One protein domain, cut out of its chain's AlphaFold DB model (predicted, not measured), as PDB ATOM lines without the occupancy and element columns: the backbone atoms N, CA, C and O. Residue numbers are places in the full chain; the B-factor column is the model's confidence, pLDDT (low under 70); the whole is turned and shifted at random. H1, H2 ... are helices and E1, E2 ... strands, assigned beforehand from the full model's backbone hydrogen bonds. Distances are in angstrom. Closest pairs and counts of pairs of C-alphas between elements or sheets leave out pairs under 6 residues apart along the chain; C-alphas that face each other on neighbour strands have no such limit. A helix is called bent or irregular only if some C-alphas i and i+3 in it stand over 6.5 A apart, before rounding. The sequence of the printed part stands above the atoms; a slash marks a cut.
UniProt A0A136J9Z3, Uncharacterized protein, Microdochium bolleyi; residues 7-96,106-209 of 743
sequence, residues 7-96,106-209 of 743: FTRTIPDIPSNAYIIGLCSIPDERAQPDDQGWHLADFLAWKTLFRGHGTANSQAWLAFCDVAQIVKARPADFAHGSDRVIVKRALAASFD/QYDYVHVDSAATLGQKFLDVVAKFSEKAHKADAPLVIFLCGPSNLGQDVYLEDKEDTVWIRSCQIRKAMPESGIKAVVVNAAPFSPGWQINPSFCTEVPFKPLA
ATOM      1  N   PHE A   7       7.910  30.747 -24.874       89.56
ATOM      2  CA  PHE A   7       8.959  30.747 -25.884       89.56
ATOM      3  C   PHE A   7       9.442  32.177 -26.059       89.56
ATOM      4  O   PHE A   7       8.633  33.103 -26.053       89.56
ATOM      5  N   THR A   8      10.750  32.365 -26.183       90.69
ATOM      6  CA  THR A   8      11.339  33.692 -26.378       90.69
ATOM      7  C   THR A   8      12.684  33.599 -27.084       90.69
ATOM      8  O   THR A   8      13.338  32.556 -27.092       90.69
ATOM      9  N   ARG A   9      13.109  34.718 -27.666       91.25
ATOM     10  CA  ARG A   9      14.491  34.948 -28.102       91.25
ATOM     11  C   ARG A   9      15.284  35.853 -27.158       91.25
ATOM     12  O   ARG A   9      16.476  36.063 -27.370       91.25
ATOM     13  N   THR A  10      14.640  36.407 -26.139       92.06
ATOM     14  CA  THR A  10      15.291  37.239 -25.130       92.06
ATOM     15  C   THR A  10      15.866  36.386 -24.013       92.06
ATOM     16  O   THR A  10      15.369  35.307 -23.688       92.06
ATOM     17  N   ILE A  11      16.952  36.869 -23.422       92.94
ATOM     18  CA  ILE A  11      17.605  36.192 -22.306       92.94
ATOM     19  C   ILE A  11      16.708  36.314 -21.061       92.94
ATOM     20  O   ILE A  11      16.261  37.428 -20.762       92.94
ATOM     21  N   PRO A  12      16.444  35.229 -20.304       91.50
ATOM     22  CA  PRO A  12      15.654  35.303 -19.076       91.50
ATOM     23  C   PRO A  12      16.254  36.252 -18.032       91.50
ATOM     24  O   PRO A  12      17.456  36.522 -18.014       91.50
ATOM     25  N   ASP A  13      15.411  36.746 -17.129       92.06
ATOM     26  CA  ASP A  13      15.850  37.505 -15.957       92.06
ATOM     27  C   ASP A  13      16.561  36.577 -14.962       92.06
ATOM     28  O   ASP A  13      15.934  35.710 -14.353       92.06
ATOM     29  N   ILE A  14      17.871  36.765 -14.784       92.12
ATOM     30  CA  ILE A  14      18.673  35.989 -13.830       92.12
ATOM     31  C   ILE A  14      19.191  36.913 -12.719       92.12
ATOM     32  O   ILE A  14      20.120  37.695 -12.961       92.12
ATOM     33  N   PRO A  15      18.625  36.834 -11.498       91.56
ATOM     34  CA  PRO A  15      19.055  37.627 -10.346       91.56
ATOM     35  C   PRO A  15      20.533  37.429 -10.003       91.56
ATOM     36  O   PRO A  15      21.095  36.357 -10.223       91.56
ATOM     37  N   SER A  16      21.178  38.454  -9.447       91.38
ATOM     38  CA  SER A  16      22.624  38.464  -9.162       91.38
ATOM     39  C   SER A  16      23.088  37.426  -8.133       91.38
ATOM     40  O   SER A  16      24.276  37.115  -8.098       91.38
ATOM     41  N   ASN A  17      22.178  36.870  -7.329       93.56
ATOM     42  CA  ASN A  17      22.436  35.801  -6.359       93.56
ATOM     43  C   ASN A  17      22.127  34.384  -6.889       93.56
ATOM     44  O   ASN A  17      22.235  33.430  -6.123       93.56
ATOM     45  N   ALA A  18      21.732  34.233  -8.157       94.06
ATOM     46  CA  ALA A  18      21.269  32.959  -8.704       94.06
ATOM     47  C   ALA A  18      22.328  31.839  -8.671       94.06
ATOM     48  O   ALA A  18      23.529  32.056  -8.888       94.06
ATOM     49  N   TYR A  19      21.837  30.616  -8.481       96.25
ATOM     50  CA  TYR A  19      22.572  29.391  -8.773       96.25
ATOM     51  C   TYR A  19      22.289  28.973 -10.216       96.25
ATOM     52  O   TYR A  19      21.145  29.039 -10.660       96.25
ATOM     53  N   ILE A  20      23.318  28.560 -10.953       96.50
ATOM     54  CA  ILE A  20      23.221  28.204 -12.372       96.50
ATOM     55  C   ILE A  20      23.765  26.792 -12.584       96.50
ATOM     56  O   ILE A  20      24.871  26.472 -12.151       96.50
ATOM     57  N   ILE A  21      23.005  25.964 -13.290       97.62
ATOM     58  CA  ILE A  21      23.462  24.681 -13.823       97.62
ATOM     59  C   ILE A  21      23.350  24.753 -15.343       97.62
ATOM     60  O   ILE A  21      22.307  25.142 -15.858       97.62
ATOM     61  N   GLY A  22      24.395  24.368 -16.064       97.31
ATOM     62  CA  GLY A  22      24.325  24.099 -17.498       97.31
ATOM     63  C   GLY A  22      24.622  22.635 -17.785       97.31
ATOM     64  O   GLY A  22      25.581  22.094 -17.238       97.31
ATOM     65  N   LEU A  23      23.834  22.014 -18.658       97.50
ATOM     66  CA  LEU A  23      24.054  20.666 -19.180       97.50
ATOM     67  C   LEU A  23      24.148  20.721 -20.709       97.50
ATOM     68  O   LEU A  23      23.196  21.152 -21.355       97.50
ATOM     69  N   CYS A  24      25.251  20.246 -21.285       96.38
ATOM     70  CA  CYS A  24      25.335  19.904 -22.702       96.38
ATOM     71  C   CYS A  24      25.216  18.387 -22.872       96.38
ATOM     72  O   CYS A  24      26.094  17.649 -22.425       96.38
ATOM     73  N   SER A  25      24.148  17.910 -23.510       95.12
ATOM     74  CA  SER A  25      23.887  16.469 -23.653       95.12
ATOM     75  C   SER A  25      24.368  15.876 -24.986       95.12
ATOM     76  O   SER A  25      24.014  14.750 -25.326       95.12
ATOM     77  N   ILE A  26      25.183  16.623 -25.743       94.25
ATOM     78  CA  ILE A  26      25.693  16.223 -27.061       94.25
ATOM     79  C   ILE A  26      26.965  15.369 -26.918       94.25
ATOM     80  O   ILE A  26      27.937  15.883 -26.360       94.25
ATOM     81  N   PRO A  27      27.007  14.123 -27.430       92.69
ATOM     82  CA  PRO A  27      28.237  13.327 -27.508       92.69
ATOM     83  C   PRO A  27      29.203  13.857 -28.581       92.69
ATOM     84  O   PRO A  27      28.787  14.536 -29.525       92.69
ATOM     85  N   ASP A  28      30.488  13.498 -28.477       90.56
ATOM     86  CA  ASP A  28      31.557  13.935 -29.394       90.56
ATOM     87  C   ASP A  28      31.213  13.693 -30.880       90.56
ATOM     88  O   ASP A  28      31.488  14.537 -31.738       90.56
ATOM     89  N   GLU A  29      30.572  12.565 -31.201       91.25
ATOM     90  CA  GLU A  29      30.216  12.188 -32.575       91.25
ATOM     91  C   GLU A  29      29.138  13.087 -33.187       91.25
ATOM     92  O   GLU A  29      29.174  13.348 -34.389       91.25
ATOM     93  N   ARG A  30      28.194  13.573 -32.370       92.12
ATOM     94  CA  ARG A  30      27.069  14.423 -32.805       92.12
ATOM     95  C   ARG A  30      27.384  15.921 -32.679       92.12
ATOM     96  O   ARG A  30      26.636  16.760 -33.178       92.12
ATOM     97  N   ALA A  31      28.509  16.280 -32.053       91.88
ATOM     98  CA  ALA A  31      28.951  17.658 -31.815       91.88
ATOM     99  C   ALA A  31      29.447  18.406 -33.075       91.88
ATOM    100  O   ALA A  31      30.097  19.445 -32.963       91.88
ATOM    101  N   GLN A  32      29.167  17.903 -34.279       90.75
ATOM    102  CA  GLN A  32      29.525  18.563 -35.536       90.75
ATOM    103  C   GLN A  32      28.537  19.704 -35.869       90.75
ATOM    104  O   GLN A  32      27.350  19.588 -35.551       90.75
ATOM    105  N   PRO A  33      28.970  20.815 -36.501       86.75
ATOM    106  CA  PRO A  33      28.096  21.965 -36.789       86.75
ATOM    107  C   PRO A  33      26.955  21.654 -37.763       86.75
ATOM    108  O   PRO A  33      25.898  22.273 -37.705       86.75
ATOM    109  N   ASP A  34      27.181  20.693 -38.653       90.12
ATOM    110  CA  ASP A  34      26.233  20.144 -39.620       90.12
ATOM    111  C   ASP A  34      25.333  19.042 -39.026       90.12
ATOM    112  O   ASP A  34      24.589  18.388 -39.756       90.12
ATOM    113  N   ASP A  35      25.362  18.873 -37.704       92.81
ATOM    114  CA  ASP A  35      24.556  17.923 -36.944       92.81
ATOM    115  C   ASP A  35      23.960  18.594 -35.687       92.81
ATOM    116  O   ASP A  35      23.091  19.457 -35.821       92.81
ATOM    117  N   GLN A  36      24.411  18.256 -34.471       92.56
ATOM    118  CA  GLN A  36      23.889  18.805 -33.207       92.56
ATOM    119  C   GLN A  36      24.857  19.771 -32.500       92.56
ATOM    120  O   GLN A  36      24.565  20.268 -31.412       92.56
ATOM    121  N   GLY A  37      25.989  20.115 -33.123       92.25
ATOM    122  CA  GLY A  37      26.990  21.046 -32.584       92.25
ATOM    123  C   GLY A  37      26.478  22.469 -32.319       92.25
ATOM    124  O   GLY A  37      27.091  23.214 -31.557       92.25
ATOM    125  N   TRP A  38      25.322  22.851 -32.865       92.44
ATOM    126  CA  TRP A  38      24.671  24.125 -32.547       92.44
ATOM    127  C   TRP A  38      24.203  24.204 -31.081       92.44
ATOM    128  O   TRP A  38      24.333  25.256 -30.459       92.44
ATOM    129  N   HIS A  39      23.795  23.085 -30.469       94.88
ATOM    130  CA  HIS A  39      23.523  23.028 -29.027       94.88
ATOM    131  C   HIS A  39      24.786  23.283 -28.181       94.88
ATOM    132  O   HIS A  39      24.696  23.817 -27.074       94.88
ATOM    133  N   LEU A  40      25.973  22.941 -28.699       93.62
ATOM    134  CA  LEU A  40      27.247  23.258 -28.051       93.62
ATOM    135  C   LEU A  40      27.540  24.766 -28.105       93.62
ATOM    136  O   LEU A  40      28.038  25.335 -27.132       93.62
ATOM    137  N   ALA A  41      27.182  25.425 -29.213       92.88
ATOM    138  CA  ALA A  41      27.264  26.879 -29.337       92.88
ATOM    139  C   ALA A  41      26.318  27.583 -28.344       92.88
ATOM    140  O   ALA A  41      26.763  28.502 -27.658       92.88
ATOM    141  N   ASP A  42      25.078  27.106 -28.183       94.81
ATOM    142  CA  ASP A  42      24.133  27.565 -27.147       94.81
ATOM    143  C   ASP A  42      24.714  27.429 -25.732       94.81
ATOM    144  O   ASP A  42      24.743  28.392 -24.964       94.81
ATOM    145  N   PHE A  43      25.226  26.244 -25.385       95.31
ATOM    146  CA  PHE A  43      25.834  25.973 -24.077       95.31
ATOM    147  C   PHE A  43      26.966  26.957 -23.752       95.31
ATOM    148  O   PHE A  43      27.025  27.538 -22.663       95.31
ATOM    149  N   LEU A  44      27.848  27.193 -24.725       92.94
ATOM    150  CA  LEU A  44      28.955  28.138 -24.605       92.94
ATOM    151  C   LEU A  44      28.484  29.593 -24.569       92.94
ATOM    152  O   LEU A  44      29.087  30.404 -23.865       92.94
ATOM    153  N   ALA A  45      27.412  29.935 -25.281       93.44
ATOM    154  CA  ALA A  45      26.813  31.263 -25.272       93.44
ATOM    155  C   ALA A  45      26.230  31.607 -23.895       93.44
ATOM    156  O   ALA A  45      26.589  32.641 -23.319       93.44
ATOM    157  N   TRP A  46      25.453  30.693 -23.305       94.88
ATOM    158  CA  TRP A  46      24.952  30.821 -21.936       94.88
ATOM    159  C   TRP A  46      26.092  30.921 -20.912       94.88
ATOM    160  O   TRP A  46      26.111  31.858 -20.105       94.88
ATOM    161  N   LYS A  47      27.098  30.035 -20.990       92.25
ATOM    162  CA  LYS A  47      28.286  30.081 -20.116       92.25
ATOM    163  C   LYS A  47      29.059  31.394 -20.245       92.25
ATOM    164  O   LYS A  47      29.542  31.924 -19.247       92.25
ATOM    165  N   THR A  48      29.171  31.941 -21.456       89.94
ATOM    166  CA  THR A  48      29.896  33.195 -21.708       89.94
ATOM    167  C   THR A  48      29.168  34.400 -21.114       89.94
ATOM    168  O   THR A  48      29.790  35.199 -20.413       89.94
ATOM    169  N   LEU A  49      27.855  34.525 -21.346       91.06
ATOM    170  CA  LEU A  49      27.043  35.640 -20.843       91.06
ATOM    171  C   LEU A  49      27.011  35.699 -19.311       91.06
ATOM    172  O   LEU A  49      27.163  36.774 -18.716       91.06
ATOM    173  N   PHE A  50      26.852  34.538 -18.672       91.44
ATOM    174  CA  PHE A  50      26.734  34.422 -17.220       91.44
ATOM    175  C   PHE A  50      28.062  34.166 -16.500       91.44
ATOM    176  O   PHE A  50      28.066  34.018 -15.280       91.44
ATOM    177  N   ARG A  51      29.210  34.199 -17.187       87.75
ATOM    178  CA  ARG A  51      30.528  34.097 -16.541       87.75
ATOM    179  C   ARG A  51      30.686  35.160 -15.443       87.75
ATOM    180  O   ARG A  51      30.506  36.353 -15.689       87.75
ATOM    181  N   GLY A  52      31.026  34.716 -14.231       83.88
ATOM    182  CA  GLY A  52      31.184  35.582 -13.053       83.88
ATOM    183  C   GLY A  52      29.876  36.112 -12.445       83.88
ATOM    184  O   GLY A  52      29.928  36.999 -11.598       83.88
ATOM    185  N   HIS A  53      28.717  35.602 -12.871       88.00
ATOM    186  CA  HIS A  53      27.411  35.888 -12.270       88.00
ATOM    187  C   HIS A  53      27.148  34.968 -11.066       88.00
ATOM    188  O   HIS A  53      27.558  33.807 -11.089       88.00
ATOM    189  N   GLY A  54      26.442  35.439 -10.037       87.25
ATOM    190  CA  GLY A  54      26.234  34.661  -8.811       87.25
ATOM    191  C   GLY A  54      27.405  34.730  -7.819       87.25
ATOM    192  O   GLY A  54      28.303  35.567  -7.927       87.25
ATOM    193  N   THR A  55      27.376  33.860  -6.807       85.88
ATOM    194  CA  THR A  55      28.408  33.779  -5.758       85.88
ATOM    195  C   THR A  55      29.492  32.754  -6.103       85.88
ATOM    196  O   THR A  55      29.354  31.949  -7.025       85.88
ATOM    197  N   ALA A  56      30.596  32.744  -5.344       82.62
ATOM    198  CA  ALA A  56      31.654  31.751  -5.525       82.62
ATOM    199  C   ALA A  56      31.089  30.324  -5.430       82.62
ATOM    200  O   ALA A  56      30.539  29.937  -4.399       82.62
ATOM    201  N   ASN A  57      31.271  29.533  -6.492       85.56
ATOM    202  CA  ASN A  57      30.723  28.178  -6.628       85.56
ATOM    203  C   ASN A  57      29.178  28.103  -6.657       85.56
ATOM    204  O   ASN A  57      28.611  27.089  -6.238       85.56
ATOM    205  N   SER A  58      28.495  29.146  -7.159       92.69
ATOM    206  CA  SER A  58      27.066  29.083  -7.512       92.69
ATOM    207  C   SER A  58      26.798  28.594  -8.939       92.69
ATOM    208  O   SER A  58      25.638  28.489  -9.323       92.69
ATOM    209  N   GLN A  59      27.834  28.261  -9.716       94.50
ATOM    210  CA  GLN A  59      27.695  27.708 -11.067       94.50
ATOM    211  C   GLN A  59      28.263  26.291 -11.176       94.50
ATOM    212  O   GLN A  59      29.296  25.995 -10.576       94.50
ATOM    213  N   ALA A  60      27.609  25.447 -11.970       95.38
ATOM    214  CA  ALA A  60      28.119  24.158 -12.427       95.38
ATOM    215  C   ALA A  60      27.809  23.984 -13.918       95.38
ATOM    216  O   ALA A  60      26.678  24.193 -14.346       95.38
ATOM    217  N   TRP A  61      28.804  23.581 -14.702       95.25
ATOM    218  CA  TRP A  61      28.661  23.328 -16.135       95.25
ATOM    219  C   TRP A  61      29.096  21.888 -16.406       95.25
ATOM    220  O   TRP A  61      30.220  21.518 -16.067       95.25
ATOM    221  N   LEU A  62      28.199  21.077 -16.964       95.75
ATOM    222  CA  LEU A  62      28.417  19.672 -17.296       95.75
ATOM    223  C   LEU A  62      28.243  19.462 -18.803       95.75
ATOM    224  O   LEU A  62      27.384  20.096 -19.414       95.75
ATOM    225  N   ALA A  63      29.024  18.566 -19.393       95.31
ATOM    226  CA  ALA A  63      28.940  18.200 -20.799       95.31
ATOM    227  C   ALA A  63      29.188  16.700 -21.003       95.31
ATOM    228  O   ALA A  63      29.894  16.070 -20.219       95.31
ATOM    229  N   PHE A  64      28.623  16.144 -22.070       93.50
ATOM    230  CA  PHE A  64      28.924  14.781 -22.517       93.50
ATOM    231  C   PHE A  64      30.219  14.746 -23.358       93.50
ATOM    232  O   PHE A  64      31.052  13.863 -23.196       93.50
ATOM    233  N   CYS A  65      30.434  15.755 -24.203       91.06
ATOM    234  CA  CYS A  65      31.622  15.896 -25.047       91.06
ATOM    235  C   CYS A  65      32.769  16.703 -24.404       91.06
ATOM    236  O   CYS A  65      32.531  17.568 -23.550       91.06
ATOM    237  N   ASP A  66      34.010  16.516 -24.883       89.75
ATOM    238  CA  ASP A  66      35.114  17.448 -24.577       89.75
ATOM    239  C   ASP A  66      34.967  18.740 -25.397       89.75
ATOM    240  O   ASP A  66      35.610  18.984 -26.427       89.75
ATOM    241  N   VAL A  67      34.107  19.614 -24.874       88.56
ATOM    242  CA  VAL A  67      33.844  20.965 -25.377       88.56
ATOM    243  C   VAL A  67      35.134  21.758 -25.609       88.56
ATOM    244  O   VAL A  67      35.230  22.540 -26.558       88.56
ATOM    245  N   ALA A  68      36.134  21.583 -24.741       83.81
ATOM    246  CA  ALA A  68      37.366  22.354 -24.783       83.81
ATOM    247  C   ALA A  68      38.247  21.917 -25.960       83.81
ATOM    248  O   ALA A  68      38.749  22.773 -26.695       83.81
ATOM    249  N   GLN A  69      38.389  20.609 -26.182       86.12
ATOM    250  CA  GLN A  69      39.097  20.038 -27.326       86.12
ATOM    251  C   GLN A  69      38.390  20.361 -28.651       86.12
ATOM    252  O   GLN A  69      39.031  20.861 -29.582       86.12
ATOM    253  N   ILE A  70      37.073  20.141 -28.725       87.25
ATOM    254  CA  ILE A  70      36.261  20.332 -29.938       87.25
ATOM    255  C   ILE A  70      36.332  21.782 -30.444       87.25
ATOM    256  O   ILE A  70      36.670  22.030 -31.606       87.25
ATOM    257  N   VAL A  71      36.095  22.757 -29.562       85.19
ATOM    258  CA  VAL A  71      36.098  24.187 -29.922       85.19
ATOM    259  C   VAL A  71      37.515  24.711 -30.158       85.19
ATOM    260  O   VAL A  71      37.716  25.625 -30.962       85.19
ATOM    261  N   LYS A  72      38.532  24.144 -29.490       84.25
ATOM    262  CA  LYS A  72      39.938  24.488 -29.756       84.25
ATOM    263  C   LYS A  72      40.350  24.087 -31.170       84.25
ATOM    264  O   LYS A  72      41.044  24.872 -31.815       84.25
ATOM    265  N   ALA A  73      39.913  22.917 -31.640       85.44
ATOM    266  CA  ALA A  73      40.199  22.437 -32.989       85.44
ATOM    267  C   ALA A  73      39.531  23.303 -34.070       85.44
ATOM    268  O   ALA A  73      40.172  23.632 -35.066       85.44
ATOM    269  N   ARG A  74      38.262  23.697 -33.878       84.00
ATOM    270  CA  ARG A  74      37.473  24.441 -34.879       84.00
ATOM    271  C   ARG A  74      36.631  25.550 -34.226       84.00
ATOM    272  O   ARG A  74      35.453  25.359 -33.964       84.00
ATOM    273  N   PRO A  75      37.196  26.733 -33.931       81.00
ATOM    274  CA  PRO A  75      36.491  27.753 -33.146       81.00
ATOM    275  C   PRO A  75      35.432  28.559 -33.920       81.00
ATOM    276  O   PRO A  75      34.545  29.126 -33.290       81.00
ATOM    277  N   ALA A  76      35.532  28.658 -35.250       81.56
ATOM    278  CA  ALA A  76      34.575  29.399 -36.087       81.56
ATOM    279  C   ALA A  76      33.292  28.601 -36.397       81.56
ATOM    280  O   ALA A  76      32.270  29.181 -36.768       81.56
ATOM    281  N   ASP A  77      33.372  27.285 -36.215       84.75
ATOM    282  CA  ASP A  77      32.323  26.288 -36.425       84.75
ATOM    283  C   ASP A  77      31.250  26.337 -35.322       84.75
ATOM    284  O   ASP A  77      30.080  26.083 -35.580       84.75
ATOM    285  N   PHE A  78      31.637  26.751 -34.109       84.31
ATOM    286  CA  PHE A  78      30.754  26.944 -32.946       84.31
ATOM    287  C   PHE A  78      30.416  28.423 -32.714       84.31
ATOM    288  O   PHE A  78      30.264  28.883 -31.581       84.31
ATOM    289  N   ALA A  79      30.347  29.191 -33.801       85.31
ATOM    290  CA  ALA A  79      29.869  30.562 -33.772       85.31
ATOM    291  C   ALA A  79      28.354  30.567 -33.510       85.31
ATOM    292  O   ALA A  79      27.584  30.031 -34.304       85.31
ATOM    293  N   HIS A  80      27.926  31.165 -32.401       87.44
ATOM    294  CA  HIS A  80      26.516  31.217 -32.031       87.44
ATOM    295  C   HIS A  80      25.759  32.222 -32.905       87.44
ATOM    296  O   HIS A  80      26.196  33.361 -33.090       87.44
ATOM    297  N   GLY A  81      24.592  31.786 -33.372       83.38
ATOM    298  CA  GLY A  81      23.567  32.610 -33.990       83.38
ATOM    299  C   GLY A  81      23.871  33.196 -35.371       83.38
ATOM    300  O   GLY A  81      24.924  32.998 -35.974       83.38
ATOM    301  N   SER A  82      22.891  33.937 -35.893       81.69
ATOM    302  CA  SER A  82      22.965  34.626 -37.190       81.69
ATOM    303  C   SER A  82      23.977  35.780 -37.217       81.69
ATOM    304  O   SER A  82      24.434  36.167 -38.288       81.69
ATOM    305  N   ASP A  83      24.381  36.271 -36.046       81.25
ATOM    306  CA  ASP A  83      25.460  37.233 -35.821       81.25
ATOM    307  C   ASP A  83      26.855  36.584 -35.677       81.25
ATOM    308  O   ASP A  83      27.857  37.300 -35.592       81.25
ATOM    309  N   ARG A  84      26.923  35.244 -35.702       85.00
ATOM    310  CA  ARG A  84      28.138  34.410 -35.725       85.00
ATOM    311  C   ARG A  84      29.165  34.763 -34.643       85.00
ATOM    312  O   ARG A  84      30.363  34.878 -34.915       85.00
ATOM    313  N   VAL A  85      28.722  34.904 -33.401       81.56
ATOM    314  CA  VAL A  85      29.599  35.261 -32.278       81.56
ATOM    315  C   VAL A  85      30.412  34.056 -31.788       81.56
ATOM    316  O   VAL A  85      29.868  33.019 -31.413       81.56
ATOM    317  N   ILE A  86      31.740  34.193 -31.760       81.00
ATOM    318  CA  ILE A  86      32.681  33.167 -31.295       81.00
ATOM    319  C   ILE A  86      32.805  33.233 -29.767       81.00
ATOM    320  O   ILE A  86      33.501  34.070 -29.187       81.00
ATOM    321  N   VAL A  87      32.209  32.247 -29.102       73.56
ATOM    322  CA  VAL A  87      32.145  32.101 -27.636       73.56
ATOM    323  C   VAL A  87      33.393  31.437 -27.007       73.56
ATOM    324  O   VAL A  87      33.404  31.016 -25.852       73.56
ATOM    325  N   LYS A  88      34.522  31.427 -27.735       64.69
ATOM    326  CA  LYS A  88      35.810  30.802 -27.348       64.69
ATOM    327  C   LYS A  88      36.396  31.309 -26.017       64.69
ATOM    328  O   LYS A  88      37.114  30.576 -25.336       64.69
ATOM    329  N   ARG A  89      36.103  32.553 -25.608       53.22
ATOM    330  CA  ARG A  89      36.640  33.143 -24.360       53.22
ATOM    331  C   ARG A  89      36.137  32.463 -23.075       53.22
ATOM    332  O   ARG A  89      36.787  32.632 -22.048       53.22
ATOM    333  N   ALA A  90      35.066  31.666 -23.123       48.84
ATOM    334  CA  ALA A  90      34.613  30.852 -21.987       48.84
ATOM    335  C   ALA A  90      35.456  29.585 -21.728       48.84
ATOM    336  O   ALA A  90      35.234  28.922 -20.714       48.84
ATOM    337  N   LEU A  91      36.407  29.255 -22.612       50.75
ATOM    338  CA  LEU A  91      37.321  28.109 -22.478       50.75
ATOM    339  C   LEU A  91      38.775  28.527 -22.196       50.75
ATOM    340  O   LEU A  91      39.547  27.745 -21.652       50.75
ATOM    341  N   ALA A  92      39.161  29.763 -22.528       46.50
ATOM    342  CA  ALA A  92      40.553  30.229 -22.446       46.50
ATOM    343  C   ALA A  92      41.158  30.180 -21.025       46.50
ATOM    344  O   ALA A  92      42.352  29.941 -20.873       46.50
ATOM    345  N   ALA A  93      40.334  30.312 -19.979       44.75
ATOM    346  CA  ALA A  93      40.774  30.173 -18.586       44.75
ATOM    347  C   ALA A  93      41.148  28.731 -18.176       44.75
ATOM    348  O   ALA A  93      41.686  28.536 -17.091       44.75
ATOM    349  N   SER A  94      40.888  27.735 -19.033       43.09
ATOM    350  CA  SER A  94      41.380  26.360 -18.874       43.09
ATOM    351  C   SER A  94      42.659  26.076 -19.674       43.09
ATOM    352  O   SER A  94      43.204  24.979 -19.559       43.09
ATOM    353  N   PHE A  95      43.125  27.015 -20.507       40.91
ATOM    354  CA  PHE A  95      44.277  26.813 -21.394       40.91
ATOM    355  C   PHE A  95      45.492  27.669 -21.030       40.91
ATOM    356  O   PHE A  95      46.610  27.181 -21.168       40.91
ATOM    357  N   ASP A  96      45.290  28.884 -20.509       36.75
ATOM    358  CA  ASP A  96      46.386  29.774 -20.121       36.75
ATOM    359  C   ASP A  96      46.470  29.940 -18.595       36.75
ATOM    360  O   ASP A  96      45.712  30.693 -17.980       36.75
ATOM    361  N   GLN A 106      37.432  28.425 -10.462       50.28
ATOM    362  CA  GLN A 106      36.257  27.601 -10.153       50.28
ATOM    363  C   GLN A 106      35.024  27.858 -11.034       50.28
ATOM    364  O   GLN A 106      34.169  26.986 -11.121       50.28
ATOM    365  N   TYR A 107      34.915  29.014 -11.693       50.88
ATOM    366  CA  TYR A 107      33.759  29.326 -12.548       50.88
ATOM    367  C   TYR A 107      33.887  28.817 -13.990       50.88
ATOM    368  O   TYR A 107      32.906  28.835 -14.730       50.88
ATOM    369  N   ASP A 108      35.091  28.430 -14.421       61.19
ATOM    370  CA  ASP A 108      35.378  28.233 -15.842       61.19
ATOM    371  C   ASP A 108      35.476  26.773 -16.286       61.19
ATOM    372  O   ASP A 108      35.402  26.520 -17.490       61.19
ATOM    373  N   TYR A 109      35.571  25.828 -15.353       77.62
ATOM    374  CA  TYR A 109      35.651  24.403 -15.663       77.62
ATOM    375  C   TYR A 109      34.308  23.836 -16.152       77.62
ATOM    376  O   TYR A 109      33.249  24.157 -15.608       77.62
ATOM    377  N   VAL A 110      34.365  22.978 -17.173       85.94
ATOM    378  CA  VAL A 110      33.243  22.147 -17.631       85.94
ATOM    379  C   VAL A 110      33.550  20.711 -17.220       85.94
ATOM    380  O   VAL A 110      34.600  20.183 -17.576       85.94
ATOM    381  N   HIS A 111      32.655  20.091 -16.457       88.00
ATOM    382  CA  HIS A 111      32.766  18.683 -16.085       88.00
ATOM    383  C   HIS A 111      32.326  17.808 -17.261       88.00
ATOM    384  O   HIS A 111      31.180  17.915 -17.690       88.00
ATOM    385  N   VAL A 112      33.229  16.968 -17.769       87.19
ATOM    386  CA  VAL A 112      32.956  16.028 -18.866       87.19
ATOM    387  C   VAL A 112      32.784  14.617 -18.302       87.19
ATOM    388  O   VAL A 112      33.616  14.174 -17.507       87.19
ATOM    389  N   ASP A 113      31.718  13.919 -18.700       86.56
ATOM    390  CA  ASP A 113      31.377  12.555 -18.266       86.56
ATOM    391  C   ASP A 113      30.648  11.783 -19.384       86.56
ATOM    392  O   ASP A 113      30.048  12.386 -20.268       86.56
ATOM    393  N   SER A 114      30.645  10.445 -19.334       83.69
ATOM    394  CA  SER A 114      29.903   9.601 -20.288       83.69
ATOM    395  C   SER A 114      28.389   9.602 -20.029       83.69
ATOM    396  O   SER A 114      27.963   9.830 -18.899       83.69
ATOM    397  N   ALA A 115      27.555   9.278 -21.031       77.44
ATOM    398  CA  ALA A 115      26.089   9.214 -20.888       77.44
ATOM    399  C   ALA A 115      25.636   8.415 -19.657       77.44
ATOM    400  O   ALA A 115      24.798   8.887 -18.882       77.44
ATOM    401  N   ALA A 116      26.238   7.237 -19.455       78.50
ATOM    402  CA  ALA A 116      25.931   6.317 -18.364       78.50
ATOM    403  C   ALA A 116      26.075   6.933 -16.957       78.50
ATOM    404  O   ALA A 116      25.423   6.470 -16.022       78.50
ATOM    405  N   THR A 117      26.905   7.968 -16.781       89.00
ATOM    406  CA  THR A 117      27.133   8.628 -15.482       89.00
ATOM    407  C   THR A 117      26.667  10.083 -15.452       89.00
ATOM    408  O   THR A 117      26.216  10.551 -14.403       89.00
ATOM    409  N   LEU A 118      26.703  10.791 -16.584       92.31
ATOM    410  CA  LEU A 118      26.327  12.199 -16.713       92.31
ATOM    411  C   LEU A 118      24.883  12.459 -16.272       92.31
ATOM    412  O   LEU A 118      24.632  13.442 -15.578       92.31
ATOM    413  N   GLY A 119      23.944  11.570 -16.620       92.94
ATOM    414  CA  GLY A 119      22.539  11.706 -16.225       92.94
ATOM    415  C   GLY A 119      22.348  11.731 -14.706       92.94
ATOM    416  O   GLY A 119      21.721  12.650 -14.176       92.94
ATOM    417  N   GLN A 120      22.951  10.777 -13.989       93.88
ATOM    418  CA  GLN A 120      22.892  10.742 -12.525       93.88
ATOM    419  C   GLN A 120      23.663  11.914 -11.905       93.88
ATOM    420  O   GLN A 120      23.136  12.606 -11.041       93.88
ATOM    421  N   LYS A 121      24.873  12.202 -12.399       95.44
ATOM    422  CA  LYS A 121      25.710  13.304 -11.905       95.44
ATOM    423  C   LYS A 121      25.032  14.667 -12.058       95.44
ATOM    424  O   LYS A 121      25.156  15.519 -11.180       95.44
ATOM    425  N   PHE A 122      24.291  14.875 -13.144       96.88
ATOM    426  CA  PHE A 122      23.464  16.061 -13.335       96.88
ATOM    427  C   PHE A 122      22.361  16.152 -12.269       96.88
ATOM    428  O   PHE A 122      22.223  17.204 -11.648       96.88
ATOM    429  N   LEU A 123      21.631  15.063 -11.999       96.62
ATOM    430  CA  LEU A 123      20.611  15.032 -10.941       96.62
ATOM    431  C   LEU A 123      21.219  15.276  -9.545       96.62
ATOM    432  O   LEU A 123      20.657  16.046  -8.769       96.62
ATOM    433  N   ASP A 124      22.398  14.724  -9.254       97.06
ATOM    434  CA  ASP A 124      23.127  14.968  -8.000       97.06
ATOM    435  C   ASP A 124      23.544  16.446  -7.857       97.06
ATOM    436  O   ASP A 124      23.468  17.033  -6.771       97.06
ATOM    437  N   VAL A 125      23.961  17.085  -8.959       97.31
ATOM    438  CA  VAL A 125      24.254  18.525  -8.994       97.31
ATOM    439  C   VAL A 125      22.978  19.347  -8.802       97.31
ATOM    440  O   VAL A 125      23.015  20.296  -8.020       97.31
ATOM    441  N   VAL A 126      21.855  18.973  -9.426       97.00
ATOM    442  CA  VAL A 126      20.540  19.610  -9.215       97.00
ATOM    443  C   VAL A 126      20.125  19.529  -7.745       97.00
ATOM    444  O   VAL A 126      19.774  20.560  -7.168       97.00
ATOM    445  N   ALA A 127      20.245  18.368  -7.099       96.81
ATOM    446  CA  ALA A 127      19.952  18.208  -5.673       96.81
ATOM    447  C   ALA A 127      20.841  19.102  -4.796       96.81
ATOM    448  O   ALA A 127      20.359  19.915  -4.006       96.81
ATOM    449  N   LYS A 128      22.158  19.049  -5.011       96.44
ATOM    450  CA  LYS A 128      23.142  19.845  -4.264       96.44
ATOM    451  C   LYS A 128      22.972  21.356  -4.444       96.44
ATOM    452  O   LYS A 128      23.205  22.123  -3.509       96.44
ATOM    453  N   PHE A 129      22.651  21.815  -5.652       96.44
ATOM    454  CA  PHE A 129      22.507  23.242  -5.948       96.44
ATOM    455  C   PHE A 129      21.141  23.773  -5.530       96.44
ATOM    456  O   PHE A 129      21.075  24.897  -5.040       96.44
ATOM    457  N   SER A 130      20.079  22.974  -5.645       95.25
ATOM    458  CA  SER A 130      18.762  23.352  -5.133       95.25
ATOM    459  C   SER A 130      18.753  23.455  -3.605       95.25
ATOM    460  O   SER A 130      18.267  24.451  -3.077       95.25
ATOM    461  N   GLU A 131      19.394  22.534  -2.879       94.94
ATOM    462  CA  GLU A 131      19.546  22.649  -1.421       94.94
ATOM    463  C   GLU A 131      20.276  23.950  -1.017       94.94
ATOM    464  O   GLU A 131      19.845  24.661  -0.107       94.94
ATOM    465  N   LYS A 132      21.364  24.303  -1.718       94.94
ATOM    466  CA  LYS A 132      22.097  25.562  -1.495       94.94
ATOM    467  C   LYS A 132      21.259  26.799  -1.815       94.94
ATOM    468  O   LYS A 132      21.243  27.737  -1.026       94.94
ATOM    469  N   ALA A 133      20.587  26.797  -2.965       93.94
ATOM    470  CA  ALA A 133      19.758  27.900  -3.427       93.94
ATOM    471  C   ALA A 133      18.582  28.148  -2.469       93.94
ATOM    472  O   ALA A 133      18.359  29.284  -2.060       93.94
ATOM    473  N   HIS A 134      17.924  27.080  -2.006       93.00
ATOM    474  CA  HIS A 134      16.878  27.138  -0.985       93.00
ATOM    475  C   HIS A 134      17.390  27.746   0.332       93.00
ATOM    476  O   HIS A 134      16.793  28.691   0.842       93.00
ATOM    477  N   LYS A 135      18.548  27.296   0.843       93.75
ATOM    478  CA  LYS A 135      19.182  27.865   2.055       93.75
ATOM    479  C   LYS A 135      19.581  29.342   1.924       93.75
ATOM    480  O   LYS A 135      19.767  30.000   2.943       93.75
ATOM    481  N   ALA A 136      19.744  29.852   0.703       93.56
ATOM    482  CA  ALA A 136      20.167  31.222   0.415       93.56
ATOM    483  C   ALA A 136      19.022  32.156  -0.044       93.56
ATOM    484  O   ALA A 136      19.305  33.288  -0.434       93.56
ATOM    485  N   ASP A 137      17.770  31.676  -0.066       91.50
ATOM    486  CA  ASP A 137      16.630  32.276  -0.793       91.50
ATOM    487  C   ASP A 137      16.996  32.788  -2.205       91.50
ATOM    488  O   ASP A 137      16.613  33.868  -2.662       91.50
ATOM    489  N   ALA A 138      17.798  31.992  -2.909       92.19
ATOM    490  CA  ALA A 138      18.250  32.265  -4.260       92.19
ATOM    491  C   ALA A 138      17.476  31.406  -5.271       92.19
ATOM    492  O   ALA A 138      17.109  30.268  -4.967       92.19
ATOM    493  N   PRO A 139      17.240  31.904  -6.495       92.38
ATOM    494  CA  PRO A 139      16.688  31.078  -7.555       92.38
ATOM    495  C   PRO A 139      17.738  30.104  -8.098       92.38
ATOM    496  O   PRO A 139      18.934  30.411  -8.143       92.38
ATOM    497  N   LEU A 140      17.263  28.958  -8.577       94.94
ATOM    498  CA  LEU A 140      18.036  28.028  -9.393       94.94
ATOM    499  C   LEU A 140      17.654  28.218 -10.864       94.94
ATOM    500  O   LEU A 140      16.472  28.199 -11.202       94.94
ATOM    501  N   VAL A 141      18.640  28.372 -11.743       95.62
ATOM    502  CA  VAL A 141      18.447  28.385 -13.197       95.62
ATOM    503  C   VAL A 141      19.172  27.199 -13.813       95.62
ATOM    504  O   VAL A 141      20.342  26.963 -13.517       95.62
ATOM    505  N   ILE A 142      18.480  26.450 -14.667       97.38
ATOM    506  CA  ILE A 142      19.011  25.265 -15.338       97.38
ATOM    507  C   ILE A 142      18.931  25.483 -16.851       97.38
ATOM    508  O   ILE A 142      17.838  25.619 -17.400       97.38
ATOM    509  N   PHE A 143      20.082  25.492 -17.518       97.88
ATOM    510  CA  PHE A 143      20.210  25.497 -18.972       97.88
ATOM    511  C   PHE A 143      20.419  24.070 -19.481       97.88
ATOM    512  O   PHE A 143      21.342  23.377 -19.054       97.88
ATOM    513  N   LEU A 144      19.563  23.644 -20.403       97.38
ATOM    514  CA  LEU A 144      19.540  22.312 -20.993       97.38
ATOM    515  C   LEU A 144      19.820  22.445 -22.495       97.38
ATOM    516  O   LEU A 144      18.955  22.824 -23.286       97.38
ATOM    517  N   CYS A 145      21.065  22.179 -22.874       96.62
ATOM    518  CA  CYS A 145      21.591  22.371 -24.218       96.62
ATOM    519  C   CYS A 145      21.768  21.019 -24.911       96.62
ATOM    520  O   CYS A 145      22.832  20.397 -24.864       96.62
ATOM    521  N   GLY A 146      20.697  20.575 -25.553       94.69
ATOM    522  CA  GLY A 146      20.663  19.357 -26.345       94.69
ATOM    523  C   GLY A 146      19.255  19.062 -26.858       94.69
ATOM    524  O   GLY A 146      18.332  19.849 -26.598       94.69
ATOM    525  N   PRO A 147      19.078  17.934 -27.564       93.44
ATOM    526  CA  PRO A 147      17.780  17.515 -28.050       93.44
ATOM    527  C   PRO A 147      16.827  17.336 -26.864       93.44
ATOM    528  O   PRO A 147      17.207  16.829 -25.802       93.44
ATOM    529  N   SER A 148      15.609  17.847 -27.015       93.56
ATOM    530  CA  SER A 148      14.611  17.920 -25.949       93.56
ATOM    531  C   SER A 148      13.201  18.036 -26.522       93.56
ATOM    532  O   SER A 148      13.017  18.496 -27.647       93.56
ATOM    533  N   ASN A 149      12.205  17.639 -25.732       92.44
ATOM    534  CA  ASN A 149      10.793  17.708 -26.110       92.44
ATOM    535  C   ASN A 149      10.072  18.900 -25.448       92.44
ATOM    536  O   ASN A 149      10.612  19.592 -24.578       92.44
ATOM    537  N   LEU A 150       8.805  19.128 -25.813       91.69
ATOM    538  CA  LEU A 150       7.976  20.186 -25.208       91.69
ATOM    539  C   LEU A 150       7.719  19.977 -23.700       91.69
ATOM    540  O   LEU A 150       7.384  20.937 -23.005       91.69
ATOM    541  N   GLY A 151       7.900  18.757 -23.182       91.12
ATOM    542  CA  GLY A 151       7.857  18.431 -21.752       91.12
ATOM    543  C   GLY A 151       9.141  18.769 -20.979       91.12
ATOM    544  O   GLY A 151       9.188  18.534 -19.768       91.12
ATOM    545  N   GLN A 152      10.154  19.321 -21.661       92.69
ATOM    546  CA  GLN A 152      11.503  19.604 -21.153       92.69
ATOM    547  C   GLN A 152      12.234  18.366 -20.612       92.69
ATOM    548  O   GLN A 152      13.020  18.458 -19.668       92.69
ATOM    549  N   ASP A 153      11.971  17.201 -21.206       92.88
ATOM    550  CA  ASP A 153      12.861  16.053 -21.067       92.88
ATOM    551  C   ASP A 153      14.096  16.261 -21.956       92.88
ATOM    552  O   ASP A 153      13.990  16.856 -23.031       92.88
ATOM    553  N   VAL A 154      15.256  15.762 -21.524       92.62
ATOM    554  CA  VAL A 154      16.536  15.897 -22.240       92.62
ATOM    555  C   VAL A 154      17.085  14.533 -22.616       92.62
ATOM    556  O   VAL A 154      17.053  13.593 -21.817       92.62
ATOM    557  N   TYR A 155      17.630  14.455 -23.825       91.19
ATOM    558  CA  TYR A 155      18.213  13.248 -24.385       91.19
ATOM    559  C   TYR A 155      19.716  13.173 -24.152       91.19
ATOM    560  O   TYR A 155      20.449  14.098 -24.499       91.19
ATOM    561  N   LEU A 156      20.163  12.028 -23.646       87.69
ATOM    562  CA  LEU A 156      21.540  11.551 -23.701       87.69
ATOM    563  C   LEU A 156      21.570  10.387 -24.702       87.69
ATOM    564  O   LEU A 156      21.185   9.264 -24.378       87.69
ATOM    565  N   GLU A 157      21.958  10.683 -25.942       75.44
ATOM    566  CA  GLU A 157      22.086   9.691 -27.014       75.44
ATOM    567  C   GLU A 157      23.483   9.058 -26.957       75.44
ATOM    568  O   GLU A 157      24.465   9.717 -27.291       75.44
ATOM    569  N   ASP A 158      23.578   7.799 -26.521       70.75
ATOM    570  CA  ASP A 158      24.778   6.969 -26.671       70.75
ATOM    571  C   ASP A 158      24.592   5.995 -27.853       70.75
ATOM    572  O   ASP A 158      23.485   5.807 -28.364       70.75
ATOM    573  N   LYS A 159      25.674   5.361 -28.314       65.25
ATOM    574  CA  LYS A 159      25.677   4.465 -29.487       65.25
ATOM    575  C   LYS A 159      24.817   3.214 -29.307       65.25
ATOM    576  O   LYS A 159      24.382   2.640 -30.304       65.25
ATOM    577  N   GLU A 160      24.619   2.787 -28.062       58.03
ATOM    578  CA  GLU A 160      23.932   1.539 -27.711       58.03
ATOM    579  C   GLU A 160      22.639   1.772 -26.909       58.03
ATOM    580  O   GLU A 160      21.711   0.977 -27.033       58.03
ATOM    581  N   ASP A 161      22.527   2.890 -26.177       61.97
ATOM    582  CA  ASP A 161      21.379   3.220 -25.323       61.97
ATOM    583  C   ASP A 161      20.944   4.690 -25.464       61.97
ATOM    584  O   ASP A 161      21.757   5.613 -25.524       61.97
ATOM    585  N   THR A 162      19.628   4.933 -25.443       70.25
ATOM    586  CA  THR A 162      19.056   6.287 -25.335       70.25
ATOM    587  C   THR A 162      18.587   6.535 -23.906       70.25
ATOM    588  O   THR A 162      17.513   6.079 -23.504       70.25
ATOM    589  N   VAL A 163      19.369   7.290 -23.136       80.38
ATOM    590  CA  VAL A 163      19.016   7.660 -21.761       80.38
ATOM    591  C   VAL A 163      18.245   8.976 -21.766       80.38
ATOM    592  O   VAL A 163      18.653   9.969 -22.365       80.38
ATOM    593  N   TRP A 164      17.116   8.999 -21.063       86.75
ATOM    594  CA  TRP A 164      16.285  10.189 -20.911       86.75
ATOM    595  C   TRP A 164      16.411  10.759 -19.503       86.75
ATOM    596  O   TRP A 164      16.130  10.060 -18.529       86.75
ATOM    597  N   ILE A 165      16.725  12.050 -19.399       92.31
ATOM    598  CA  ILE A 165      16.516  12.815 -18.170       92.31
ATOM    599  C   ILE A 165      15.134  13.460 -18.272       92.31
ATOM    600  O   ILE A 165      14.954  14.499 -18.909       92.31
ATOM    601  N   ARG A 166      14.132  12.823 -17.669       91.81
ATOM    602  CA  ARG A 166      12.749  13.312 -17.655       91.81
ATOM    603  C   ARG A 166      12.615  14.525 -16.739       91.81
ATOM    604  O   ARG A 166      13.160  14.534 -15.635       91.81
ATOM    605  N   SER A 167      11.792  15.502 -17.109       91.88
ATOM    606  CA  SER A 167      11.539  16.688 -16.279       91.88
ATOM    607  C   SER A 167      10.948  16.347 -14.903       91.88
ATOM    608  O   SER A 167      11.146  17.088 -13.941       91.88
ATOM    609  N   CYS A 168      10.298  15.186 -14.753       88.81
ATOM    610  CA  CYS A 168       9.866  14.662 -13.456       88.81
ATOM    611  C   CYS A 168      11.024  14.144 -12.575       88.81
ATOM    612  O   CYS A 168      10.932  14.247 -11.354       88.81
ATOM    613  N   GLN A 169      12.125  13.641 -13.150       92.94
ATOM    614  CA  GLN A 169      13.335  13.268 -12.402       92.94
ATOM    615  C   GLN A 169      14.077  14.517 -11.919       92.94
ATOM    616  O   GLN A 169      14.468  14.573 -10.758       92.94
ATOM    617  N   ILE A 170      14.179  15.552 -12.764       94.19
ATOM    618  CA  ILE A 170      14.775  16.847 -12.386       94.19
ATOM    619  C   ILE A 170      14.015  17.463 -11.200       94.19
ATOM    620  O   ILE A 170      14.634  17.928 -10.247       94.19
ATOM    621  N   ARG A 171      12.674  17.411 -11.208       91.06
ATOM    622  CA  ARG A 171      11.850  17.874 -10.074       91.06
ATOM    623  C   ARG A 171      12.055  17.041  -8.814       91.06
ATOM    624  O   ARG A 171      12.211  17.624  -7.753       91.06
ATOM    625  N   LYS A 172      12.110  15.709  -8.926       91.69
ATOM    626  CA  LYS A 172      12.380  14.801  -7.792       91.69
ATOM    627  C   LYS A 172      13.774  14.973  -7.180       91.69
ATOM    628  O   LYS A 172      13.959  14.619  -6.023       91.69
ATOM    629  N   ALA A 173      14.743  15.483  -7.940       93.81
ATOM    630  CA  ALA A 173      16.063  15.818  -7.416       93.81
ATOM    631  C   ALA A 173      16.058  17.106  -6.572       93.81
ATOM    632  O   ALA A 173      16.978  17.315  -5.792       93.81
ATOM    633  N   MET A 174      15.048  17.970  -6.706       92.88
ATOM    634  CA  MET A 174      14.922  19.195  -5.913       92.88
ATOM    635  C   MET A 174      14.098  18.954  -4.638       92.88
ATOM    636  O   MET A 174      13.217  18.093  -4.636       92.88
ATOM    637  N   PRO A 175      14.346  19.703  -3.547       85.62
ATOM    638  CA  PRO A 175      13.544  19.590  -2.337       85.62
ATOM    639  C   PRO A 175      12.096  20.022  -2.603       85.62
ATOM    640  O   PRO A 175      11.847  20.996  -3.315       85.62
ATOM    641  N   GLU A 176      11.143  19.338  -1.966       79.50
ATOM    642  CA  GLU A 176       9.706  19.645  -2.070       79.50
ATOM    643  C   GLU A 176       9.359  21.063  -1.565       79.50
ATOM    644  O   GLU A 176       8.327  21.625  -1.935       79.50
ATOM    645  N   SER A 177      10.239  21.668  -0.758       67.00
ATOM    646  CA  SER A 177      10.104  22.998  -0.157       67.00
ATOM    647  C   SER A 177      10.335  24.160  -1.143       67.00
ATOM    648  O   SER A 177      11.266  24.953  -0.998       67.00
ATOM    649  N   GLY A 178       9.447  24.298  -2.132       72.06
ATOM    650  CA  GLY A 178       9.120  25.590  -2.763       72.06
ATOM    651  C   GLY A 178      10.253  26.337  -3.485       72.06
ATOM    652  O   GLY A 178      10.171  27.551  -3.669       72.06
ATOM    653  N   ILE A 179      11.338  25.665  -3.893       86.75
ATOM    654  CA  ILE A 179      12.460  26.355  -4.546       86.75
ATOM    655  C   ILE A 179      12.048  27.046  -5.854       86.75
ATOM    656  O   ILE A 179      11.461  26.450  -6.755       86.75
ATOM    657  N   LYS A 180      12.456  28.313  -5.987       88.38
ATOM    658  CA  LYS A 180      12.281  29.145  -7.182       88.38
ATOM    659  C   LYS A 180      13.182  28.632  -8.325       88.38
ATOM    660  O   LYS A 180      14.326  29.069  -8.444       88.38
ATOM    661  N   ALA A 181      12.693  27.698  -9.146       91.62
ATOM    662  CA  ALA A 181      13.456  27.110 -10.255       91.62
ATOM    663  C   ALA A 181      12.981  27.577 -11.643       91.62
ATOM    664  O   ALA A 181      11.787  27.529 -11.955       91.62
ATOM    665  N   VAL A 182      13.940  27.966 -12.489       93.06
ATOM    666  CA  VAL A 182      13.759  28.304 -13.907       93.06
ATOM    667  C   VAL A 182      14.499  27.278 -14.763       93.06
ATOM    668  O   VAL A 182      15.690  27.055 -14.557       93.06
ATOM    669  N   VAL A 183      13.829  26.683 -15.749       95.12
ATOM    670  CA  VAL A 183      14.449  25.759 -16.715       95.12
ATOM    671  C   VAL A 183      14.357  26.332 -18.123       95.12
ATOM    672  O   VAL A 183      13.282  26.745 -18.556       95.12
ATOM    673  N   VAL A 184      15.487  26.343 -18.827       96.19
ATOM    674  CA  VAL A 184      15.658  26.874 -20.182       96.19
ATOM    675  C   VAL A 184      16.210  25.762 -21.067       96.19
ATOM    676  O   VAL A 184      17.271  25.218 -20.767       96.19
ATOM    677  N   ASN A 185      15.532  25.441 -22.164       95.56
ATOM    678  CA  ASN A 185      16.025  24.526 -23.196       95.56
ATOM    679  C   ASN A 185      15.880  25.152 -24.588       95.56
ATOM    680  O   ASN A 185      15.100  26.087 -24.776       95.56
ATOM    681  N   ALA A 186      16.628  24.657 -25.574       92.56
ATOM    682  CA  ALA A 186      16.381  25.019 -26.970       92.56
ATOM    683  C   ALA A 186      14.946  24.620 -27.357       92.56
ATOM    684  O   ALA A 186      14.490  23.532 -27.002       92.56
ATOM    685  N   ALA A 187      14.206  25.499 -28.037       92.44
ATOM    686  CA  ALA A 187      12.818  25.213 -28.380       92.44
ATOM    687  C   ALA A 187      12.744  24.156 -29.502       92.44
ATOM    688  O   ALA A 187      13.294  24.391 -30.575       92.44
ATOM    689  N   PRO A 188      12.025  23.028 -29.340       92.38
ATOM    690  CA  PRO A 188      12.018  21.964 -30.352       92.38
ATOM    691  C   PRO A 188      11.360  22.362 -31.682       92.38
ATOM    692  O   PRO A 188      11.638  21.747 -32.707       92.38
ATOM    693  N   PHE A 189      10.513  23.395 -31.687       92.19
ATOM    694  CA  PHE A 189       9.748  23.821 -32.866       92.19
ATOM    695  C   PHE A 189       9.921  25.306 -33.229       92.19
ATOM    696  O   PHE A 189       9.182  25.819 -34.062       92.19
ATOM    697  N   SER A 190      10.874  26.022 -32.626       89.19
ATOM    698  CA  SER A 190      11.138  27.430 -32.960       89.19
ATOM    699  C   SER A 190      12.628  27.765 -32.805       89.19
ATOM    700  O   SER A 190      13.341  27.041 -32.117       89.19
ATOM    701  N   PRO A 191      13.140  28.858 -33.401       88.56
ATOM    702  CA  PRO A 191      14.544  29.247 -33.251       88.56
ATOM    703  C   PRO A 191      14.861  29.924 -31.903       88.56
ATOM    704  O   PRO A 191      15.946  30.483 -31.739       88.56
ATOM    705  N   GLY A 192      13.911  29.961 -30.969       91.69
ATOM    706  CA  GLY A 192      14.107  30.533 -29.640       91.69
ATOM    707  C   GLY A 192      14.475  29.486 -28.592       91.69
ATOM    708  O   GLY A 192      14.849  28.352 -28.892       91.69
ATOM    709  N   TRP A 193      14.283  29.869 -27.337       93.94
ATOM    710  CA  TRP A 193      14.384  28.984 -26.186       93.94
ATOM    711  C   TRP A 193      13.012  28.808 -25.550       93.94
ATOM    712  O   TRP A 193      12.222  29.751 -25.449       93.94
ATOM    713  N   GLN A 194      12.734  27.579 -25.128       94.19
ATOM    714  CA  GLN A 194      11.606  27.258 -24.276       94.19
ATOM    715  C   GLN A 194      12.017  27.521 -22.826       94.19
ATOM    716  O   GLN A 194      13.018  26.994 -22.340       94.19
ATOM    717  N   ILE A 195      11.239  28.346 -22.132       92.69
ATOM    718  CA  ILE A 195      11.498  28.764 -20.756       92.69
ATOM    719  C   ILE A 195      10.336  28.339 -19.875       92.69
ATOM    720  O   ILE A 195       9.177  28.607 -20.175       92.69
ATOM    721  N   ASN A 196      10.655  27.719 -18.747       91.94
ATOM    722  CA  ASN A 196       9.725  27.399 -17.681       91.94
ATOM    723  C   ASN A 196      10.164  28.133 -16.415       91.94
ATOM    724  O   ASN A 196      11.091  27.682 -15.743       91.94
ATOM    725  N   PRO A 197       9.549  29.279 -16.089       88.31
ATOM    726  CA  PRO A 197       9.972  30.118 -14.977       88.31
ATOM    727  C   PRO A 197       9.357  29.671 -13.638       88.31
ATOM    728  O   PRO A 197       9.386  30.411 -12.655       88.31
ATOM    729  N   SER A 198       8.714  28.499 -13.604       84.88
ATOM    730  CA  SER A 198       8.037  27.927 -12.436       84.88
ATOM    731  C   SER A 198       8.058  26.402 -12.531       84.88
ATOM    732  O   SER A 198       7.019  25.742 -12.564       84.88
ATOM    733  N   PHE A 199       9.270  25.851 -12.625       86.12
ATOM    734  CA  PHE A 199       9.499  24.415 -12.812       86.12
ATOM    735  C   PHE A 199       9.285  23.600 -11.514       86.12
ATOM    736  O   PHE A 199       9.222  22.371 -11.550       86.12
ATOM    737  N   CYS A 200       9.110  24.260 -10.370       77.06
ATOM    738  CA  CYS A 200       8.716  23.632  -9.105       77.06
ATOM    739  C   CYS A 200       7.208  23.760  -8.838       77.06
ATOM    740  O   CYS A 200       6.465  24.388  -9.591       77.06
ATOM    741  N   THR A 201       6.749  23.148  -7.747       62.88
ATOM    742  CA  THR A 201       5.347  23.159  -7.302       62.88
ATOM    743  C   THR A 201       4.812  24.550  -6.970       62.88
ATOM    744  O   THR A 201       3.612  24.760  -7.115       62.88
ATOM    745  N   GLU A 202       5.652  25.518  -6.603       61.06
ATOM    746  CA  GLU A 202       5.236  26.901  -6.345       61.06
ATOM    747  C   GLU A 202       5.614  27.839  -7.500       61.06
ATOM    748  O   GLU A 202       6.738  27.814  -8.003       61.06
ATOM    749  N   VAL A 203       4.672  28.697  -7.917       61.62
ATOM    750  CA  VAL A 203       4.953  29.803  -8.847       61.62
ATOM    751  C   VAL A 203       5.597  30.925  -8.021       61.62
ATOM    752  O   VAL A 203       4.920  31.488  -7.160       61.62
ATOM    753  N   PRO A 204       6.874  31.290  -8.238       58.25
ATOM    754  CA  PRO A 204       7.613  32.136  -7.297       58.25
ATOM    755  C   PRO A 204       7.307  33.641  -7.429       58.25
ATOM    756  O   PRO A 204       7.999  34.476  -6.846       58.25
ATOM    757  N   PHE A 205       6.305  33.998  -8.235       66.75
ATOM    758  CA  PHE A 205       5.789  35.345  -8.474       66.75
ATOM    759  C   PHE A 205       4.400  35.236  -9.132       66.75
ATOM    760  O   PHE A 205       4.043  34.192  -9.675       66.75
ATOM    761  N   LYS A 206       3.615  36.319  -9.143       69.81
ATOM    762  CA  LYS A 206       2.407  36.410  -9.979       69.81
ATOM    763  C   LYS A 206       2.817  36.855 -11.393       69.81
ATOM    764  O   LYS A 206       3.372  37.948 -11.498       69.81
ATOM    765  N   PRO A 207       2.580  36.061 -12.453       74.38
ATOM    766  CA  PRO A 207       2.915  36.457 -13.821       74.38
ATOM    767  C   PRO A 207       2.117  37.687 -14.272       74.38
ATOM    768  O   PRO A 207       0.966  37.856 -13.862       74.38
ATOM    769  N   LEU A 208       2.718  38.526 -15.120       77.06
ATOM    770  CA  LEU A 208       2.053  39.691 -15.718       77.06
ATOM    771  C   LEU A 208       1.030  39.295 -16.789       77.06
ATOM    772  O   LEU A 208      -0.051  39.877 -16.851       77.06
ATOM    773  N   ALA A 209       1.340  38.283 -17.603       76.12
ATOM    774  CA  ALA A 209       0.393  37.748 -18.571       76.12
ATOM    775  C   ALA A 209      -0.816  37.106 -17.882       76.12
ATOM    776  O   ALA A 209      -0.700  36.416 -16.865       76.12
TER     777      ALA A 209
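What this domain is: This is residues 7 to 96 and 106 to 209 of the 743 residues of an uncharacterized protein of Microdochium bolleyi (UniProt A0A136J9Z3). A twisted sheet of five strands, E2 E1 E3 E6 E7, is the core of a three-layer slab, with the long helix H4 along one of its faces and H1 along the other. A small hairpin, E4 and E5, and the short helix H5 pack on H4, while H3 packs on H1 with H2 near both. The printed part has 194 residues with five named helices and seven named strands, in the order E1 H1 E2 H2 H3 H4 E3 E4 E5 H5 E6 E7; the class is mixed, helices and strands, and under half of the residues are in named elements. The large sheet, in the order E2 E1 E3 E6 E7, is mixed, and that of E4 and E5 is antiparallel. The whole is compact, with a radius of gyration of the C-alphas of 15.8 A, and rounded, with spans of 44 by 36 by 32 A.

Where its parts are: After residues 7 to 18, which hold no named element, E1 takes residues 19 to 24 and is 17.1 A long, from C-alpha 19 at (22.572, 29.391, -8.773). H1 is residues 37 to 49, 18.7 A, and E2 is residues 59 to 63, 13.7 A. H2 is residues 67 to 73, and H3, residues 87 to 90, is neither bent nor irregular, but only just: C-alphas 87 and 90 are 6.3 A apart. H4 is residues 115 to 135, 30.4 A, from C-alpha 115 at (26.089, 9.214, -20.888); it is irregular, but only just, with C-alphas 116 and 119 6.7 A apart. E3 is residues 140 to 145, 16.3 A, E4 residues 154 to 157, E5 residues 162 to 165 and H5 residues 167 to 173. E6 is residues 181 to 186, 17.1 A, and E7, residues 193 to 196, ends with C-alpha 196 at (9.725, 27.399, -17.681).

How they stand to each other: In the large sheet E2 and E1 are parallel, with N 22 and O 60 2.9 A apart, within hydrogen-bond range. E1 and E3 are parallel, with N 143 and O 21 at 2.8 A, and so are E3 and E6, with N 144 and O 184 at 2.8 A. E6 and E7 are an antiparallel hairpin, with N 194 and O 185 at 2.8 A. E1, H1 and E2 form a strand-helix-strand unit, two parallel neighbour strands with a helix between, and its crossover is right-handed. H1 is on the sheet at a height of 8.0 A, over E1 and E3; its closest C-alphas to E3 are His 39 and Cys 145, 5.2 A. H4 is on the opposite face at a height of 9.0 A, over E1 and, only just, E2, with 3 of its C-alphas on E2. H4 touches H5 with residues 123 to 127 alone, at a steep tilt of 60 degrees, the same way; the closest C-alphas are Ala 127 and Ala 173, 4.9 A. E4 and E5 are a hairpin, with N 156 and O 163 at 2.9 A; the closest C-alphas of H4 and E5 are Gly 119 and Ile 165, 6.4 A. H1 touches H3, closest at the C-alphas of Thr 48 and Ala 90, 5.3 A. H1 and H4 are apart. Every O i to N i+4 pair is within hydrogen-bond range in H1, H2 and H5, and 15 of 17 in H4; H3 is too short for such a pair.

The domain as a whole: The two C-alphas farthest apart are those of Asp 96 and Ala 209, 46.7 A. Residues 97 to 105 are not printed, and C-alphas 96 and 106 are 14.4 A apart across this cut. The links from E1 to H1 and from H2 to H3 are long. The mean pLDDT of the printed part is 86.1; 22 residues are under 70, among them 88 to 96 and 201 to 206.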